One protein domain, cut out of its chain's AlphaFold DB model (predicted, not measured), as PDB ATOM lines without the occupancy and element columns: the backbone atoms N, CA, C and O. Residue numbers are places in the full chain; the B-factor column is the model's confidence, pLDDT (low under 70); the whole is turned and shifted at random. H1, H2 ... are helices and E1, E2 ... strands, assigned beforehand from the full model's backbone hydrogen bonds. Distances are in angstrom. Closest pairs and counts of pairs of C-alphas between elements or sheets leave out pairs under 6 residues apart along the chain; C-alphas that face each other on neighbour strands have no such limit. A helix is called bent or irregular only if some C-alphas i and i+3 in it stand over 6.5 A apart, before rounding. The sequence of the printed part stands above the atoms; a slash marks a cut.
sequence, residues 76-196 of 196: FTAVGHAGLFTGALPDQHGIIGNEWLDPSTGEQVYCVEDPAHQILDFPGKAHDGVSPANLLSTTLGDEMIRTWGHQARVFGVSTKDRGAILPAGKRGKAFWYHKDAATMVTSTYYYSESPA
ATOM      1  N   PHE A  76     -22.810  46.328  14.724       96.50
ATOM      2  CA  PHE A  76     -23.510  45.290  13.973       96.50
ATOM      3  C   PHE A  76     -24.970  45.182  14.415       96.50
ATOM      4  O   PHE A  76     -25.302  45.443  15.572       96.50
ATOM      5  N   THR A  77     -25.834  44.721  13.504       97.06
ATOM      6  CA  THR A  77     -27.271  44.540  13.752       97.06
ATOM      7  C   THR A  77     -27.542  43.762  15.044       97.06
ATOM      8  O   THR A  77     -28.289  44.256  15.886       97.06
ATOM      9  N   ALA A  78     -26.937  42.581  15.222       98.06
ATOM     10  CA  ALA A  78     -27.188  41.724  16.385       98.06
ATOM     11  C   ALA A  78     -26.826  42.412  17.711       98.06
ATOM     12  O   ALA A  78     -27.632  42.437  18.638       98.06
ATOM     13  N   VAL A  79     -25.644  43.033  17.764       98.12
ATOM     14  CA  VAL A  79     -25.139  43.736  18.952       98.12
ATOM     15  C   VAL A  79     -26.069  44.892  19.319       98.12
ATOM     16  O   VAL A  79     -26.481  45.013  20.466       98.12
ATOM     17  N   GLY A  80     -26.472  45.693  18.325       97.12
ATOM     18  CA  GLY A  80     -27.402  46.806  18.518       97.12
ATOM     19  C   GLY A  80     -28.764  46.374  19.062       97.12
ATOM     20  O   GLY A  80     -29.271  46.979  20.004       97.12
ATOM     21  N   HIS A  81     -29.346  45.309  18.503       98.25
ATOM     22  CA  HIS A  81     -30.644  44.798  18.956       98.25
ATOM     23  C   HIS A  81     -30.552  44.182  20.357       98.25
ATOM     24  O   HIS A  81     -31.431  44.423  21.179       98.25
ATOM     25  N   ALA A  82     -29.489  43.438  20.669       98.38
ATOM     26  CA  ALA A  82     -29.288  42.910  22.016       98.38
ATOM     27  C   ALA A  82     -29.105  44.041  23.042       98.38
ATOM     28  O   ALA A  82     -29.818  44.076  24.046       98.38
ATOM     29  N   GLY A  83     -28.226  45.009  22.771       97.31
ATOM     30  CA  GLY A  83     -27.972  46.136  23.670       97.31
ATOM     31  C   GLY A  83     -29.216  46.993  23.916       97.31
ATOM     32  O   GLY A  83     -29.543  47.289  25.062       97.31
ATOM     33  N   LEU A  84     -29.981  47.319  22.865       96.94
ATOM     34  CA  LEU A  84     -31.191  48.143  22.987       96.94
ATOM     35  C   LEU A  84     -32.262  47.506  23.886       96.94
ATOM     36  O   LEU A  84     -32.926  48.213  24.641       96.94
ATOM     37  N   PHE A  85     -32.446  46.187  23.801       98.19
ATOM     38  CA  PHE A  85     -33.524  45.497  24.514       98.19
ATOM     39  C   PHE A  85     -33.100  44.913  25.862       98.19
ATOM     40  O   PHE A  85     -33.974  44.621  26.673       98.19
ATOM     41  N   THR A  86     -31.803  44.764  26.126       98.38
ATOM     42  CA  THR A  86     -31.281  44.330  27.436       98.38
ATOM     43  C   THR A  86     -30.831  45.498  28.313       98.38
ATOM     44  O   THR A  86     -30.814  45.373  29.533       98.38
ATOM     45  N   GLY A  87     -30.454  46.633  27.712       96.88
ATOM     46  CA  GLY A  87     -29.788  47.735  28.414       96.88
ATOM     47  C   GLY A  87     -28.373  47.394  28.897       96.88
ATOM     48  O   GLY A  87     -27.793  48.162  29.661       96.88
ATOM     49  N   ALA A  88     -27.833  46.247  28.482       97.12
ATOM     50  CA  ALA A  88     -26.531  45.740  28.885       97.12
ATOM     51  C   ALA A  88     -25.475  46.000  27.796       97.12
ATOM     52  O   ALA A  88     -25.807  46.287  26.644       97.12
ATOM     53  N   LEU A  89     -24.198  45.893  28.160       97.25
ATOM     54  CA  LEU A  89     -23.069  45.983  27.228       97.25
ATOM     55  C   LEU A  89     -22.757  44.618  26.575       97.25
ATOM     56  O   LEU A  89     -23.182  43.583  27.099       97.25
ATOM     57  N   PRO A  90     -22.008  44.570  25.451       97.25
ATOM     58  CA  PRO A  90     -21.712  43.312  24.754       97.25
ATOM     59  C   PRO A  90     -21.030  42.235  25.601       97.25
ATOM     60  O   PRO A  90     -21.324  41.054  25.432       97.25
ATOM     61  N   ASP A  91     -20.180  42.623  26.549       95.62
ATOM     62  CA  ASP A  91     -19.542  41.728  27.523       95.62
ATOM     63  C   ASP A  91     -20.528  41.132  28.548       95.62
ATOM     64  O   ASP A  91     -20.236  40.114  29.169       95.62
ATOM     65  N   GLN A  92     -21.713  41.728  28.696       97.75
ATOM     66  CA  GLN A  92     -22.769  41.284  29.606       97.75
ATOM     67  C   GLN A  92     -23.876  40.501  28.889       97.75
ATOM     68  O   GLN A  92     -24.347  39.478  29.392       97.75
ATOM     69  N   HIS A  93     -24.331  40.963  27.718       97.88
ATOM     70  CA  HIS A  93     -25.362  40.253  26.953       97.88
ATOM     71  C   HIS A  93     -24.798  39.165  26.032       97.88
ATOM     72  O   HIS A  93     -25.577  38.353  25.537       97.88
ATOM     73  N   GLY A  94     -23.479  39.117  25.817       97.19
ATOM     74  CA  GLY A  94     -22.767  38.039  25.115       97.19
ATOM     75  C   GLY A  94     -22.797  38.110  23.586       97.19
ATOM     76  O   GLY A  94     -22.069  37.384  22.921       97.19
ATOM     77  N   ILE A  95     -23.595  39.009  23.007       98.00
ATOM     78  CA  ILE A  95     -23.702  39.175  21.550       98.00
ATOM     79  C   ILE A  95     -22.675  40.208  21.085       98.00
ATOM     80  O   ILE A  95     -22.908  41.408  21.187       98.00
ATOM     81  N   ILE A  96     -21.544  39.746  20.556       96.56
ATOM     82  CA  ILE A  96     -20.416  40.606  20.145       96.56
ATOM     83  C   ILE A  96     -20.356  40.875  18.634       96.56
ATOM     84  O   ILE A  96     -19.592  41.719  18.168       96.56
ATOM     85  N   GLY A  97     -21.185  40.187  17.852       97.50
ATOM     86  CA  GLY A  97     -21.250  40.330  16.404       97.50
ATOM     87  C   GLY A  97     -22.498  39.683  15.823       97.50
ATOM     88  O   GLY A  97     -23.275  39.061  16.543       97.50
ATOM     89  N   ASN A  98     -22.694  39.836  14.511       97.69
ATOM     90  CA  ASN A  98     -23.655  38.984  13.797       97.69
ATOM     91  C   ASN A  98     -23.158  37.534  13.761       97.69
ATOM     92  O   ASN A  98     -23.967  36.617  13.795       97.69
ATOM     93  N   GLU A  99     -21.840  37.363  13.702       97.06
ATOM     94  CA  GLU A  99     -21.116  36.099  13.724       97.06
ATOM     95  C   GLU A  99     -19.802  36.330  14.485       97.06
ATOM     96  O   GLU A  99     -19.307  37.465  14.528       97.06
ATOM     97  N   TRP A 100     -19.235  35.286  15.081       95.88
ATOM     98  CA  TRP A 100     -17.909  35.318  15.704       95.88
ATOM     99  C   TRP A 100     -17.217  33.959  15.590       95.88
ATOM    100  O   TRP A 100     -17.855  32.956  15.302       95.88
ATOM    101  N   LEU A 101     -15.905  33.929  15.816       96.62
ATOM    102  CA  LEU A 101     -15.141  32.688  15.920       96.62
ATOM    103  C   LEU A 101     -15.203  32.183  17.365       96.62
ATOM    104  O   LEU A 101     -14.803  32.912  18.275       96.62
ATOM    105  N   ASP A 102     -15.679  30.961  17.584       94.25
ATOM    106  CA  ASP A 102     -15.563  30.300  18.881       94.25
ATOM    107  C   ASP A 102     -14.106  29.837  19.071       94.25
ATOM    108  O   ASP A 102     -13.618  29.008  18.304       94.25
ATOM    109  N   PRO A 103     -13.371  30.355  20.071       93.94
ATOM    110  CA  PRO A 103     -11.969  29.995  20.271       93.94
ATOM    111  C   PRO A 103     -11.771  28.545  20.739       93.94
ATOM    112  O   PRO A 103     -10.656  28.035  20.656       93.94
ATOM    113  N   SER A 104     -12.813  27.892  21.259       95.25
ATOM    114  CA  SER A 104     -12.750  26.515  21.753       95.25
ATOM    115  C   SER A 104     -12.867  25.481  20.632       95.25
ATOM    116  O   SER A 104     -12.173  24.465  20.672       95.25
ATOM    117  N   THR A 105     -13.694  25.754  19.620       94.38
ATOM    118  CA  THR A 105     -13.912  24.863  18.469       94.38
ATOM    119  C   THR A 105     -13.172  25.324  17.214       94.38
ATOM    120  O   THR A 105     -12.851  24.511  16.352       94.38
ATOM    121  N   GLY A 106     -12.864  26.620  17.111       95.50
ATOM    122  CA  GLY A 106     -12.357  27.248  15.892       95.50
ATOM    123  C   GLY A 106     -13.428  27.439  14.815       95.50
ATOM    124  O   GLY A 106     -13.082  27.722  13.669       95.50
ATOM    125  N   GLU A 107     -14.708  27.275  15.152       93.56
ATOM    126  CA  GLU A 107     -15.823  27.390  14.213       93.56
ATOM    127  C   GLU A 107     -16.460  28.781  14.256       93.56
ATOM    128  O   GLU A 107     -16.405  29.497  15.258       93.56
ATOM    129  N   GLN A 108     -17.064  29.176  13.139       94.25
ATOM    130  CA  GLN A 108     -17.829  30.411  13.051       94.25
ATOM    131  C   GLN A 108     -19.237  30.165  13.593       94.25
ATOM    132  O   GLN A 108     -19.953  29.314  13.082       94.25
ATOM    133  N   VAL A 109     -19.625  30.927  14.609       94.69
ATOM    134  CA  VAL A 109     -20.933  30.854  15.261       94.69
ATOM    135  C   VAL A 109     -21.774  32.034  14.808       94.69
ATOM    136  O   VAL A 109     -21.356  33.189  14.942       94.69
ATOM    137  N   TYR A 110     -22.971  31.760  14.295       97.31
ATOM    138  CA  TYR A 110     -23.954  32.794  13.996       97.31
ATOM    139  C   TYR A 110     -24.750  33.204  15.248       97.31
ATOM    140  O   TYR A 110     -25.083  32.393  16.108       97.31
ATOM    141  N   CYS A 111     -25.062  34.499  15.374       97.56
ATOM    142  CA  CYS A 111     -25.496  35.100  16.641       97.56
ATOM    143  C   CYS A 111     -26.746  34.498  17.279       97.56
ATOM    144  O   CYS A 111     -26.865  34.517  18.502       97.56
ATOM    145  N   VAL A 112     -27.662  33.977  16.470       98.06
ATOM    146  CA  VAL A 112     -28.888  33.318  16.934       98.06
ATOM    147  C   VAL A 112     -28.952  31.865  16.483       98.06
ATOM    148  O   VAL A 112     -30.026  31.285  16.530       98.06
ATOM    149  N   GLU A 113     -27.838  31.286  16.029       96.38
ATOM    150  CA  GLU A 113     -27.771  29.865  15.687       96.38
ATOM    151  C   GLU A 113     -28.050  29.004  16.916       96.38
ATOM    152  O   GLU A 113     -27.516  29.245  18.001       96.38
ATOM    153  N   ASP A 114     -28.893  27.995  16.729       96.00
ATOM    154  CA  ASP A 114     -29.182  26.983  17.729       96.00
ATOM    155  C   ASP A 114     -29.543  25.645  17.060       96.00
ATOM    156  O   ASP A 114     -30.688  25.440  16.637       96.00
ATOM    157  N   PRO A 115     -28.593  24.696  17.000       93.12
ATOM    158  CA  PRO A 115     -28.815  23.381  16.403       93.12
ATOM    159  C   PRO A 115     -29.865  22.527  17.131       93.12
ATOM    160  O   PRO A 115     -30.328  21.533  16.570       93.12
ATOM    161  N   ALA A 116     -30.258  22.883  18.363       94.62
ATOM    162  CA  ALA A 116     -31.303  22.179  19.107       94.62
ATOM    163  C   ALA A 116     -32.720  22.493  18.593       94.62
ATOM    164  O   ALA A 116     -33.681  21.813  18.967       94.62
ATOM    165  N   HIS A 117     -32.859  23.502  17.730       95.44
ATOM    166  CA  HIS A 117     -34.133  23.937  17.180       95.44
ATOM    167  C   HIS A 117     -34.156  23.889  15.652       95.44
ATOM    168  O   HIS A 117     -33.156  23.644  14.986       95.44
ATOM    169  N   GLN A 118     -35.346  24.055  15.085       94.50
ATOM    170  CA  GLN A 118     -35.594  24.046  13.645       94.50
ATOM    171  C   GLN A 118     -36.601  25.138  13.306       94.50
ATOM    172  O   GLN A 118     -37.434  25.495  14.143       94.50
ATOM    173  N   ILE A 119     -36.543  25.658  12.083       94.81
ATOM    174  CA  ILE A 119     -37.587  26.541  11.561       94.81
ATOM    175  C   ILE A 119     -38.844  25.694  11.319       94.81
ATOM    176  O   ILE A 119     -38.782  24.647  10.673       94.81
ATOM    177  N   LEU A 120     -39.978  26.122  11.876       94.12
ATOM    178  CA  LEU A 120     -41.252  25.419  11.728       94.12
ATOM    179  C   LEU A 120     -41.728  25.462  10.272       94.12
ATOM    180  O   LEU A 120     -41.561  26.473   9.594       94.12
ATOM    181  N   ASP A 121     -42.285  24.343   9.805       90.88
ATOM    182  CA  ASP A 121     -42.745  24.074   8.428       90.88
ATOM    183  C   ASP A 121     -41.691  24.194   7.313       90.88
ATOM    184  O   ASP A 121     -41.956  23.828   6.169       90.88
ATOM    185  N   PHE A 122     -40.481  24.642   7.642       87.31
ATOM    186  CA  PHE A 122     -39.364  24.813   6.718       87.31
ATOM    187  C   PHE A 122     -38.059  24.301   7.346       87.31
ATOM    188  O   PHE A 122     -37.122  25.081   7.521       87.31
ATOM    189  N   PRO A 123     -37.979  23.007   7.722       77.06
ATOM    190  CA  PRO A 123     -36.772  22.453   8.323       77.06
ATOM    191  C   PRO A 123     -35.601  22.568   7.342       77.06
ATOM    192  O   PRO A 123     -35.686  22.129   6.192       77.06
ATOM    193  N   GLY A 124     -34.525  23.202   7.802       77.00
ATOM    194  CA  GLY A 124     -33.301  23.394   7.037       77.00
ATOM    195  C   GLY A 124     -32.342  22.210   7.165       77.00
ATOM    196  O   GLY A 124     -32.715  21.090   7.525       77.00
ATOM    197  N   LYS A 125     -31.071  22.459   6.867       76.38
ATOM    198  CA  LYS A 125     -29.959  21.559   7.179       76.38
ATOM    199  C   LYS A 125     -29.701  21.531   8.689       76.38
ATOM    200  O   LYS A 125     -30.186  22.364   9.454       76.38
ATOM    201  N   ALA A 126     -28.893  20.563   9.126       66.12
ATOM    202  CA  ALA A 126     -28.319  20.611  10.468       66.12
ATOM    203  C   ALA A 126     -27.612  21.965  10.666       66.12
ATOM    204  O   ALA A 126     -26.904  22.396   9.760       66.12
ATOM    205  N   HIS A 127     -27.809  22.591  11.832       70.81
ATOM    206  CA  HIS A 127     -27.335  23.941  12.190       70.81
ATOM    207  C   HIS A 127     -28.107  25.137  11.592       70.81
ATOM    208  O   HIS A 127     -27.789  26.269  11.926       70.81
ATOM    209  N   ASP A 128     -29.191  24.929  10.836       84.62
ATOM    210  CA  ASP A 128     -30.045  26.045  10.364       84.62
ATOM    211  C   ASP A 128     -31.068  26.523  11.422       84.62
ATOM    212  O   ASP A 128     -31.877  27.423  11.180       84.62
ATOM    213  N   GLY A 129     -31.080  25.891  12.597       93.50
ATOM    214  CA  GLY A 129     -31.950  26.255  13.707       93.50
ATOM    215  C   GLY A 129     -31.587  27.605  14.311       93.50
ATOM    216  O   GLY A 129     -30.415  27.970  14.362       93.50
ATOM    217  N   VAL A 130     -32.593  28.342  14.796       96.94
ATOM    218  CA  VAL A 130     -32.370  29.641  15.443       96.94
ATOM    219  C   VAL A 130     -33.165  29.833  16.732       96.94
ATOM    220  O   VAL A 130     -34.339  29.451  16.832       96.94
ATOM    221  N   SER A 131     -32.522  30.451  17.722       98.31
ATOM    222  CA  SER A 131     -33.075  30.756  19.043       98.31
ATOM    223  C   SER A 131     -32.276  31.882  19.740       98.31
ATOM    224  O   SER A 131     -31.234  32.314  19.242       98.31
ATOM    225  N   PRO A 132     -32.722  32.397  20.903       98.38
ATOM    226  CA  PRO A 132     -31.959  33.356  21.697       98.38
ATOM    227  C   PRO A 132     -30.898  32.686  22.602       98.38
ATOM    228  O   PRO A 132     -30.501  33.293  23.596       98.38
ATOM    229  N   ALA A 133     -30.451  31.453  22.321       97.81
ATOM    230  CA  ALA A 133     -29.545  30.684  23.188       97.81
ATOM    231  C   ALA A 133     -28.244  31.420  23.549       97.81
ATOM    232  O   ALA A 133     -27.811  31.368  24.700       97.81
ATOM    233  N   ASN A 134     -27.668  32.164  22.602       97.81
ATOM    234  CA  ASN A 134     -26.434  32.927  22.818       97.81
ATOM    235  C   ASN A 134     -26.639  34.245  23.587       97.81
ATOM    236  O   ASN A 134     -25.669  34.891  23.982       97.81
ATOM    237  N   LEU A 135     -27.885  34.679  23.807       98.69
ATOM    238  CA  LEU A 135     -28.167  35.880  24.589       98.69
ATOM    239  C   LEU A 135     -28.011  35.551  26.078       98.69
ATOM    240  O   LEU A 135     -28.755  34.741  26.626       98.69
ATOM    241  N   LEU A 136     -27.076  36.189  26.777       98.56
ATOM    242  CA  LEU A 136     -26.824  35.893  28.195       98.56
ATOM    243  C   LEU A 136     -27.788  36.645  29.123       98.56
ATOM    244  O   LEU A 136     -28.349  36.056  30.050       98.56
ATOM    245  N   SER A 137     -28.042  37.916  28.820       98.50
ATOM    246  CA  SER A 137     -28.896  38.807  29.614       98.50
ATOM    247  C   SER A 137     -30.394  38.623  29.321       98.50
ATOM    248  O   SER A 137     -30.772  38.066  28.290       98.50
ATOM    249  N   THR A 138     -31.258  39.081  30.232       98.56
ATOM    250  CA  THR A 138     -32.707  39.186  29.993       98.56
ATOM    251  C   THR A 138     -33.034  40.472  29.243       98.56
ATOM    252  O   THR A 138     -32.358  41.489  29.409       98.56
ATOM    253  N   THR A 139     -34.063  40.440  28.396       98.75
ATOM    254  CA  THR A 139     -34.593  41.652  27.758       98.75
ATOM    255  C   THR A 139     -35.628  42.346  28.641       98.75
ATOM    256  O   THR A 139     -36.185  41.751  29.566       98.75
ATOM    257  N   LEU A 140     -35.985  43.588  28.298       97.62
ATOM    258  CA  LEU A 140     -37.163  44.262  28.839       97.62
ATOM    259  C   LEU A 140     -38.381  43.332  28.777       97.62
ATOM    260  O   LEU A 140     -39.054  43.145  29.783       97.62
ATOM    261  N   GLY A 141     -38.624  42.699  27.626       97.56
ATOM    262  CA  GLY A 141     -39.738  41.774  27.436       97.56
ATOM    263  C   GLY A 141     -39.695  40.552  28.360       97.56
ATOM    264  O   GLY A 141     -40.727  40.172  28.921       97.56
ATOM    265  N   ASP A 142     -38.512  39.978  28.586       98.44
ATOM    266  CA  ASP A 142     -38.328  38.878  29.537       98.44
ATOM    267  C   ASP A 142     -38.729  39.285  30.958       98.44
ATOM    268  O   ASP A 142     -39.426  38.532  31.651       98.44
ATOM    269  N   GLU A 143     -38.343  40.493  31.373       98.12
ATOM    270  CA  GLU A 143     -38.684  41.066  32.674       98.12
ATOM    271  C   GLU A 143     -40.174  41.415  32.785       98.12
ATOM    272  O   GLU A 143     -40.785  41.186  33.835       98.12
ATOM    273  N   MET A 144     -40.805  41.879  31.699       96.75
ATOM    274  CA  MET A 144     -42.257  42.094  31.651       96.75
ATOM    275  C   MET A 144     -43.008  40.776  31.882       96.75
ATOM    276  O   MET A 144     -43.886  40.695  32.743       96.75
ATOM    277  N   ILE A 145     -42.639  39.714  31.158       98.00
ATOM    278  CA  ILE A 145     -43.252  38.388  31.318       98.00
ATOM    279  C   ILE A 145     -42.944  37.816  32.704       98.00
ATOM    280  O   ILE A 145     -43.816  37.212  33.323       98.00
ATOM    281  N   ARG A 146     -41.740  38.036  33.247       97.56
ATOM    282  CA  ARG A 146     -41.407  37.637  34.625       97.56
ATOM    283  C   ARG A 146     -42.322  38.297  35.653       97.56
ATOM    284  O   ARG A 146     -42.698  37.646  36.621       97.56
ATOM    285  N   THR A 147     -42.645  39.569  35.446       96.75
ATOM    286  CA  THR A 147     -43.387  40.394  36.404       96.75
ATOM    287  C   THR A 147     -44.891  40.143  36.337       96.75
ATOM    288  O   THR A 147     -45.539  40.024  37.373       96.75
ATOM    289  N   TRP A 148     -45.452  40.040  35.131       95.75
ATOM    290  CA  TRP A 148     -46.902  39.952  34.916       95.75
ATOM    291  C   TRP A 148     -47.385  38.575  34.444       95.75
ATOM    292  O   TRP A 148     -48.589  38.362  34.266       95.75
ATOM    293  N   GLY A 149     -46.475  37.622  34.238       95.19
ATOM    294  CA  GLY A 149     -46.796  36.279  33.766       95.19
ATOM    295  C   GLY A 149     -47.598  36.314  32.466       95.19
ATOM    296  O   GLY A 149     -47.277  37.048  31.534       95.19
ATOM    297  N   HIS A 150     -48.698  35.560  32.434       90.69
ATOM    298  CA  HIS A 150     -49.583  35.424  31.270       90.69
ATOM    299  C   HIS A 150     -50.300  36.722  30.856       90.69
ATOM    300  O   HIS A 150     -50.901  36.769  29.779       90.69
ATOM    301  N   GLN A 151     -50.281  37.763  31.696       93.62
ATOM    302  CA  GLN A 151     -50.880  39.058  31.363       93.62
ATOM    303  C   GLN A 151     -49.985  39.888  30.435       93.62
ATOM    304  O   GLN A 151     -50.498  40.729  29.699       93.62
ATOM    305  N   ALA A 152     -48.672  39.643  30.431       96.25
ATOM    306  CA  ALA A 152     -47.753  40.257  29.485       96.25
ATOM    307  C   ALA A 152     -47.571  39.364  28.256       96.25
ATOM    308  O   ALA A 152     -47.462  38.142  28.348       96.25
ATOM    309  N   ARG A 153     -47.517  39.996  27.084       97.12
ATOM    310  CA  ARG A 153     -47.220  39.335  25.813       97.12
ATOM    311  C   ARG A 153     -46.160  40.142  25.085       97.12
ATOM    312  O   ARG A 153     -46.293  41.358  24.975       97.12
ATOM    313  N   VAL A 154     -45.130  39.460  24.599       98.31
ATOM    314  CA  VAL A 154     -43.993  40.073  23.908       98.31
ATOM    315  C   VAL A 154     -43.820  39.378  22.570       98.31
ATOM    316  O   VAL A 154     -43.703  38.153  22.518       98.31
ATOM    317  N   PHE A 155     -43.798  40.175  21.507       98.38
ATOM    318  CA  PHE A 155     -43.633  39.710  20.138       98.38
ATOM    319  C   PHE A 155     -42.527  40.515  19.456       98.38
ATOM    320  O   PHE A 155     -42.592  41.742  19.421       98.38
ATOM    321  N   GLY A 156     -41.528  39.825  18.913       98.50
ATOM    322  CA  GLY A 156     -40.533  40.384  18.004       98.50
ATOM    323  C   GLY A 156     -40.898  40.039  16.566       98.50
ATOM    324  O   GLY A 156     -41.171  38.879  16.260       98.50
ATOM    325  N   VAL A 157     -40.914  41.036  15.685       98.44
ATOM    326  CA  VAL A 157     -41.235  40.858  14.263       98.44
ATOM    327  C   VAL A 157     -40.213  41.614  13.428       98.44
ATOM    328  O   VAL A 157     -39.981  42.797  13.667       98.44
ATOM    329  N   SER A 158     -39.592  40.947  12.459       98.31
ATOM    330  CA  SER A 158     -38.570  41.570  11.612       98.31
ATOM    331  C   SER A 158     -38.430  40.876  10.258       98.31
ATOM    332  O   SER A 158     -38.930  39.782  10.035       98.31
ATOM    333  N   THR A 159     -37.713  41.496   9.327       97.12
ATOM    334  CA  THR A 159     -37.274  40.833   8.090       97.12
ATOM    335  C   THR A 159     -36.033  39.960   8.295       97.12
ATOM    336  O   THR A 159     -35.660  39.216   7.393       97.12
ATOM    337  N   LYS A 160     -35.388  40.054   9.464       97.25
ATOM    338  CA  LYS A 160     -34.228  39.254   9.872       97.25
ATOM    339  C   LYS A 160     -34.566  38.525  11.169       97.25
ATOM    340  O   LYS A 160     -35.018  39.156  12.119       97.25
ATOM    341  N   ASP A 161     -34.274  37.238  11.232       97.69
ATOM    342  CA  ASP A 161     -34.281  36.408  12.445       97.69
ATOM    343  C   ASP A 161     -33.692  37.109  13.682       97.69
ATOM    344  O   ASP A 161     -34.414  37.372  14.638       97.69
ATOM    345  N   ARG A 162     -32.427  37.542  13.653       98.31
ATOM    346  CA  ARG A 162     -31.756  38.236  14.768       98.31
ATOM    347  C   ARG A 162     -32.406  39.569  15.140       98.31
ATOM    348  O   ARG A 162     -32.317  39.996  16.286       98.31
ATOM    349  N   GLY A 163     -33.084  40.206  14.183       98.12
ATOM    350  CA  GLY A 163     -33.857  41.426  14.410       98.12
ATOM    351  C   GLY A 163     -35.202  41.176  15.096       98.12
ATOM    352  O   GLY A 163     -35.795  42.119  15.604       98.12
ATOM    353  N   ALA A 164     -35.690  39.933  15.121       98.62
ATOM    354  CA  ALA A 164     -36.893  39.528  15.846       98.62
ATOM    355  C   ALA A 164     -36.555  38.813  17.165       98.62
ATOM    356  O   ALA A 164     -37.131  39.128  18.205       98.62
ATOM    357  N   ILE A 165     -35.600  37.880  17.125       98.75
ATOM    358  CA  ILE A 165     -35.218  36.979  18.220       98.75
ATOM    359  C   ILE A 165     -34.583  37.741  19.385       98.75
ATOM    360  O   ILE A 165     -35.043  37.612  20.519       98.75
ATOM    361  N   LEU A 166     -33.565  38.571  19.123       98.75
ATOM    362  CA  LEU A 166     -32.846  39.279  20.188       98.75
ATOM    363  C   LEU A 166     -33.739  40.302  20.915       98.75
ATOM    364  O   LEU A 166     -33.690  40.336  22.142       98.75
ATOM    365  N   PRO A 167     -34.613  41.070  20.227       98.62
ATOM    366  CA  PRO A 167     -35.609  41.903  20.905       98.62
ATOM    367  C   PRO A 167     -36.671  41.134  21.694       98.62
ATOM    368  O   PRO A 167     -37.068  41.574  22.775       98.62
ATOM    369  N   ALA A 168     -37.154  40.001  21.167       98.56
ATOM    370  CA  ALA A 168     -38.162  39.183  21.843       98.56
ATOM    371  C   ALA A 168     -37.623  38.540  23.130       98.56
ATOM    372  O   ALA A 168     -38.393  38.291  24.060       98.56
ATOM    373  N   GLY A 169     -36.311  38.303  23.193       98.44
ATOM    374  CA  GLY A 169     -35.653  37.672  24.328       98.44
ATOM    375  C   GLY A 169     -35.995  36.191  24.465       98.44
ATOM    376  O   GLY A 169     -36.464  35.536  23.530       98.44
ATOM    377  N   LYS A 170     -35.749  35.663  25.661       98.31
ATOM    378  CA  LYS A 170     -35.874  34.234  25.993       98.31
ATOM    379  C   LYS A 170     -37.316  33.793  26.254       98.31
ATOM    380  O   LYS A 170     -37.620  32.607  26.272       98.31
ATOM    381  N   ARG A 171     -38.215  34.729  26.545       97.88
ATOM    382  CA  ARG A 171     -39.592  34.451  26.986       97.88
ATOM    383  C   ARG A 171     -40.642  34.976  26.021       97.88
ATOM    384  O   ARG A 171     -41.788  34.531  26.083       97.88
ATOM    385  N   GLY A 172     -40.274  35.918  25.154       97.88
ATOM    386  CA  GLY A 172     -41.138  36.409  24.090       97.88
ATOM    387  C   GLY A 172     -41.328  35.397  22.961       97.88
ATOM    388  O   GLY A 172     -40.873  34.254  23.018       97.88
ATOM    389  N   LYS A 173     -42.031  35.830  21.917       98.19
ATOM    390  CA  LYS A 173     -42.232  35.080  20.672       98.19
ATOM    391  C   LYS A 173     -41.626  35.862  19.515       98.19
ATOM    392  O   LYS A 173     -41.809  37.076  19.459       98.19
ATOM    393  N   ALA A 174     -40.920  35.197  18.607       98.38
ATOM    394  CA  ALA A 174     -40.280  35.859  17.473       98.38
ATOM    395  C   ALA A 174     -40.783  35.310  16.138       98.38
ATOM    396  O   ALA A 174     -40.942  34.099  15.973       98.38
ATOM    397  N   PHE A 175     -40.989  36.221  15.190       98.06
ATOM    398  CA  PHE A 175     -41.362  35.925  13.814       98.06
ATOM    399  C   PHE A 175     -40.471  36.711  12.863       98.06
ATOM    400  O   PHE A 175     -40.268  37.915  13.041       98.06
ATOM    401  N   TRP A 176     -39.966  36.058  11.822       97.69
ATOM    402  CA  TRP A 176     -39.149  36.730  10.818       97.69
ATOM    403  C   TRP A 176     -39.473  36.286   9.404       97.69
ATOM    404  O   TRP A 176     -39.990  35.196   9.183       97.69
ATOM    405  N   TYR A 177     -39.165  37.148   8.440       96.44
ATOM    406  CA  TYR A 177     -39.331  36.813   7.033       96.44
ATOM    407  C   TYR A 177     -38.274  35.797   6.594       96.44
ATOM    408  O   TYR A 177     -37.073  36.052   6.699       96.44
ATOM    409  N   HIS A 178     -38.721  34.666   6.059       93.56
ATOM    410  CA  HIS A 178     -37.867  33.656   5.452       93.56
ATOM    411  C   HIS A 178     -37.952  33.762   3.931       93.56
ATOM    412  O   HIS A 178     -39.026  33.623   3.345       93.56
ATOM    413  N   LYS A 179     -36.812  34.023   3.285       91.12
ATOM    414  CA  LYS A 179     -36.765  34.360   1.855       91.12
ATOM    415  C   LYS A 179     -37.223  33.208   0.967       91.12
ATOM    416  O   LYS A 179     -38.063  33.427   0.103       91.12
ATOM    417  N   ASP A 180     -36.725  31.999   1.214       89.81
ATOM    418  CA  ASP A 180     -37.030  30.844   0.357       89.81
ATOM    419  C   ASP A 180     -38.469  30.354   0.545       89.81
ATOM    420  O   ASP A 180     -39.097  29.861  -0.386       89.81
ATOM    421  N   ALA A 181     -39.019  30.560   1.743       89.50
ATOM    422  CA  ALA A 181     -40.414  30.261   2.050       89.50
ATOM    423  C   ALA A 181     -41.368  31.383   1.603       89.50
ATOM    424  O   ALA A 181     -42.585  31.208   1.619       89.50
ATOM    425  N   ALA A 182     -40.820  32.552   1.259       93.00
ATOM    426  CA  ALA A 182     -41.537  33.780   0.940       93.00
ATOM    427  C   ALA A 182     -42.611  34.184   1.973       93.00
ATOM    428  O   ALA A 182     -43.586  34.854   1.628       93.00
ATOM    429  N   THR A 183     -42.434  33.812   3.242       94.38
ATOM    430  CA  THR A 183     -43.415  34.035   4.310       94.38
ATOM    431  C   THR A 183     -42.736  34.321   5.648       94.38
ATOM    432  O   THR A 183     -41.521  34.175   5.796       94.38
ATOM    433  N   MET A 184     -43.526  34.758   6.627       95.50
ATOM    434  CA  MET A 184     -43.082  34.856   8.014       95.50
ATOM    435  C   MET A 184     -43.036  33.462   8.638       95.50
ATOM    436  O   MET A 184     -43.992  32.701   8.516       95.50
ATOM    437  N   VAL A 185     -41.947  33.152   9.331       96.00
ATOM    438  CA  VAL A 185     -41.731  31.873  10.017       96.00
ATOM    439  C   VAL A 185     -41.377  32.099  11.485       96.00
ATOM    440  O   VAL A 185     -41.123  33.227  11.919       96.00
ATOM    441  N   THR A 186     -41.346  31.009  12.247       97.31
ATOM    442  CA  THR A 186     -40.830  30.941  13.618       97.31
ATOM    443  C   THR A 186     -40.063  29.624  13.807       97.31
ATOM    444  O   THR A 186     -39.951  28.840  12.864       97.31
ATOM    445  N   SER A 187     -39.509  29.364  14.993       96.38
ATOM    446  CA  SER A 187     -38.767  28.128  15.286       96.38
ATOM    447  C   SER A 187     -39.405  27.298  16.394       96.38
ATOM    448  O   SER A 187     -40.222  27.787  17.182       96.38
ATOM    449  N   THR A 188     -38.964  26.042  16.489       96.44
ATOM    450  CA  THR A 188     -39.380  25.093  17.529       96.44
ATOM    451  C   THR A 188     -39.025  25.543  18.949       96.44
ATOM    452  O   THR A 188     -39.536  24.981  19.914       96.44
ATOM    453  N   TYR A 189     -38.185  26.575  19.098       97.38
ATOM    454  CA  TYR A 189     -37.956  27.245  20.377       97.38
ATOM    455  C   TYR A 189     -39.229  27.936  20.893       97.38
ATOM    456  O   TYR A 189     -39.532  27.914  22.087       97.38
ATOM    457  N   TYR A 190     -39.995  28.563  19.995       97.19
ATOM    458  CA  TYR A 190     -41.142  29.394  20.359       97.19
ATOM    459  C   TYR A 190     -42.461  28.625  20.360       97.19
ATOM    460  O   TYR A 190     -43.318  28.907  21.210       97.19
ATOM    461  N   TYR A 191     -42.634  27.690  19.427       96.56
ATOM    462  CA  TYR A 191     -43.863  26.923  19.241       96.56
ATOM    463  C   TYR A 191     -43.554  25.484  18.831       96.56
ATOM    464  O   TYR A 191     -42.595  25.237  18.114       96.56
ATOM    465  N   SER A 192     -44.386  24.530  19.248       94.50
ATOM    466  CA  SER A 192     -44.289  23.136  18.792       94.50
ATOM    467  C   SER A 192     -44.799  22.938  17.362       94.50
ATOM    468  O   SER A 192     -44.377  22.008  16.687       94.50
ATOM    469  N   GLU A 193     -45.707  23.804  16.918       93.00
ATOM    470  CA  GLU A 193     -46.327  23.819  15.594       93.00
ATOM    471  C   GLU A 193     -46.613  25.270  15.195       93.00
ATOM    472  O   GLU A 193     -46.719  26.140  16.066       93.00
ATOM    473  N   SER A 194     -46.724  25.555  13.899       86.19
ATOM    474  CA  SER A 194     -46.993  26.920  13.452       86.19
ATOM    475  C   SER A 194     -48.345  27.429  13.964       86.19
ATOM    476  O   SER A 194     -49.355  26.735  13.835       86.19
ATOM    477  N   PRO A 195     -48.391  28.639  14.552       83.81
ATOM    478  CA  PRO A 195     -49.638  29.220  15.030       83.81
ATOM    479  C   PRO A 195     -50.574  29.567  13.862       83.81
ATOM    480  O   PRO A 195     -50.119  30.051  12.825       83.81
ATOM    481  N   ALA A 196     -51.873  29.311  14.062       66.62
ATOM    482  CA  ALA A 196     -52.953  29.582  13.106       66.62
ATOM    483  C   ALA A 196     -53.265  31.076  12.919       66.62
ATOM    484  O   ALA A 196     -53.060  31.857  13.882       66.62
TER     485      ALA A 196
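Overview. This is residues 76 to 196 of the 196 residues of an uncharacterized protein of Candidatus Hydrogenedentes bacterium (UniProt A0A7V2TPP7). A small three-strand sheet, E3 E4 E5, has H4 packed over one face, and H1 lies side by side with H4 on its side away from the sheet. H3 lies towards one end of the longest axis and the small hairpin E1 and E2 towards the other, where its turn, residues 102 to 107, sticks out. The printed part has 121 residues with four named helices and five named strands, in the order H1 H2 E1 E2 H3 E3 H4 E4 E5; the class is mixed, helices and strands, with under half of the residues in named elements. The larger sheet, order E3 E4 E5, is mixed and E1 with E2 is antiparallel; the whole is compact, with a radius of gyration of the C-alphas of 14.0 A and spans of 41 by 33 by 22 A.

Arrangement. In the larger sheet E4, residues 173 to 178, is parallel to E3, residues 155 to 158, with N 156 and O 173 2.8 A apart, within hydrogen-bond range. E5, residues 183 to 185, forms an antiparallel hairpin with E4, with N 185 and O 176 2.8 A apart. The pairing is staggered: E4 pairs with E3 over residues 173 to 176 and with E5 over 176 to 178. H4, residues 161 to 168, is on this sheet at a height of 6.1 A, over E3 and along the strands, at 26 degrees on the local plane; its closest C-alpha pair with E3 is Gly 156 and Ala 164, 4.3 A. E3, H4 and E4 form a strand-helix-strand unit, two parallel strands joined through a helix, with a right-handed crossover. H1, residues 77 to 86, is the hub, touching three helices. It touches H4 at a shallow tilt of 8 degrees, the same way, closest at the C-alphas of Ala 82 and Leu 166, 5.4 A. H2, residues 90 to 93, touches H1, closest at the C-alphas of Val 79 and Pro 90, 6.8 A. H3, residues 140 to 151, only just touches H1, with 3 pairs of C-alphas within 8 A, only at their ends; the closest are Phe 85 and Leu 140, 5.8 A. E1, residues 99 to 101, and E2, residues 108 to 110, form an antiparallel hairpin, with N 109 and O 100 2.8 A apart; both are apart from H4. Every O i to N i+4 pair is within hydrogen-bond range in H1, against 6 of 8 in H3 and 3 of 4 in H4; H2 is too short for such a pair.

Along the chain. H1 begins at C-alpha 77 (-27.271, 44.540, 13.752) and is 14.3 A long. H3, 14.9 A, is irregular, with C-alphas 147 and 150 9.5 A apart. H4 is 10.5 A, E3 10.1 A and E4 15.9 A long. E5 ends at C-alpha 185 (-41.731, 31.873, 10.017).

Size, cuts and confidence. The two C-alphas farthest apart are those of Gly 106 and Gln 151, 43.2 A. The printed part has no cut. The link from E2 to H3, residues 111 to 139, is long. Residues 126 and 196 have pLDDT under 70.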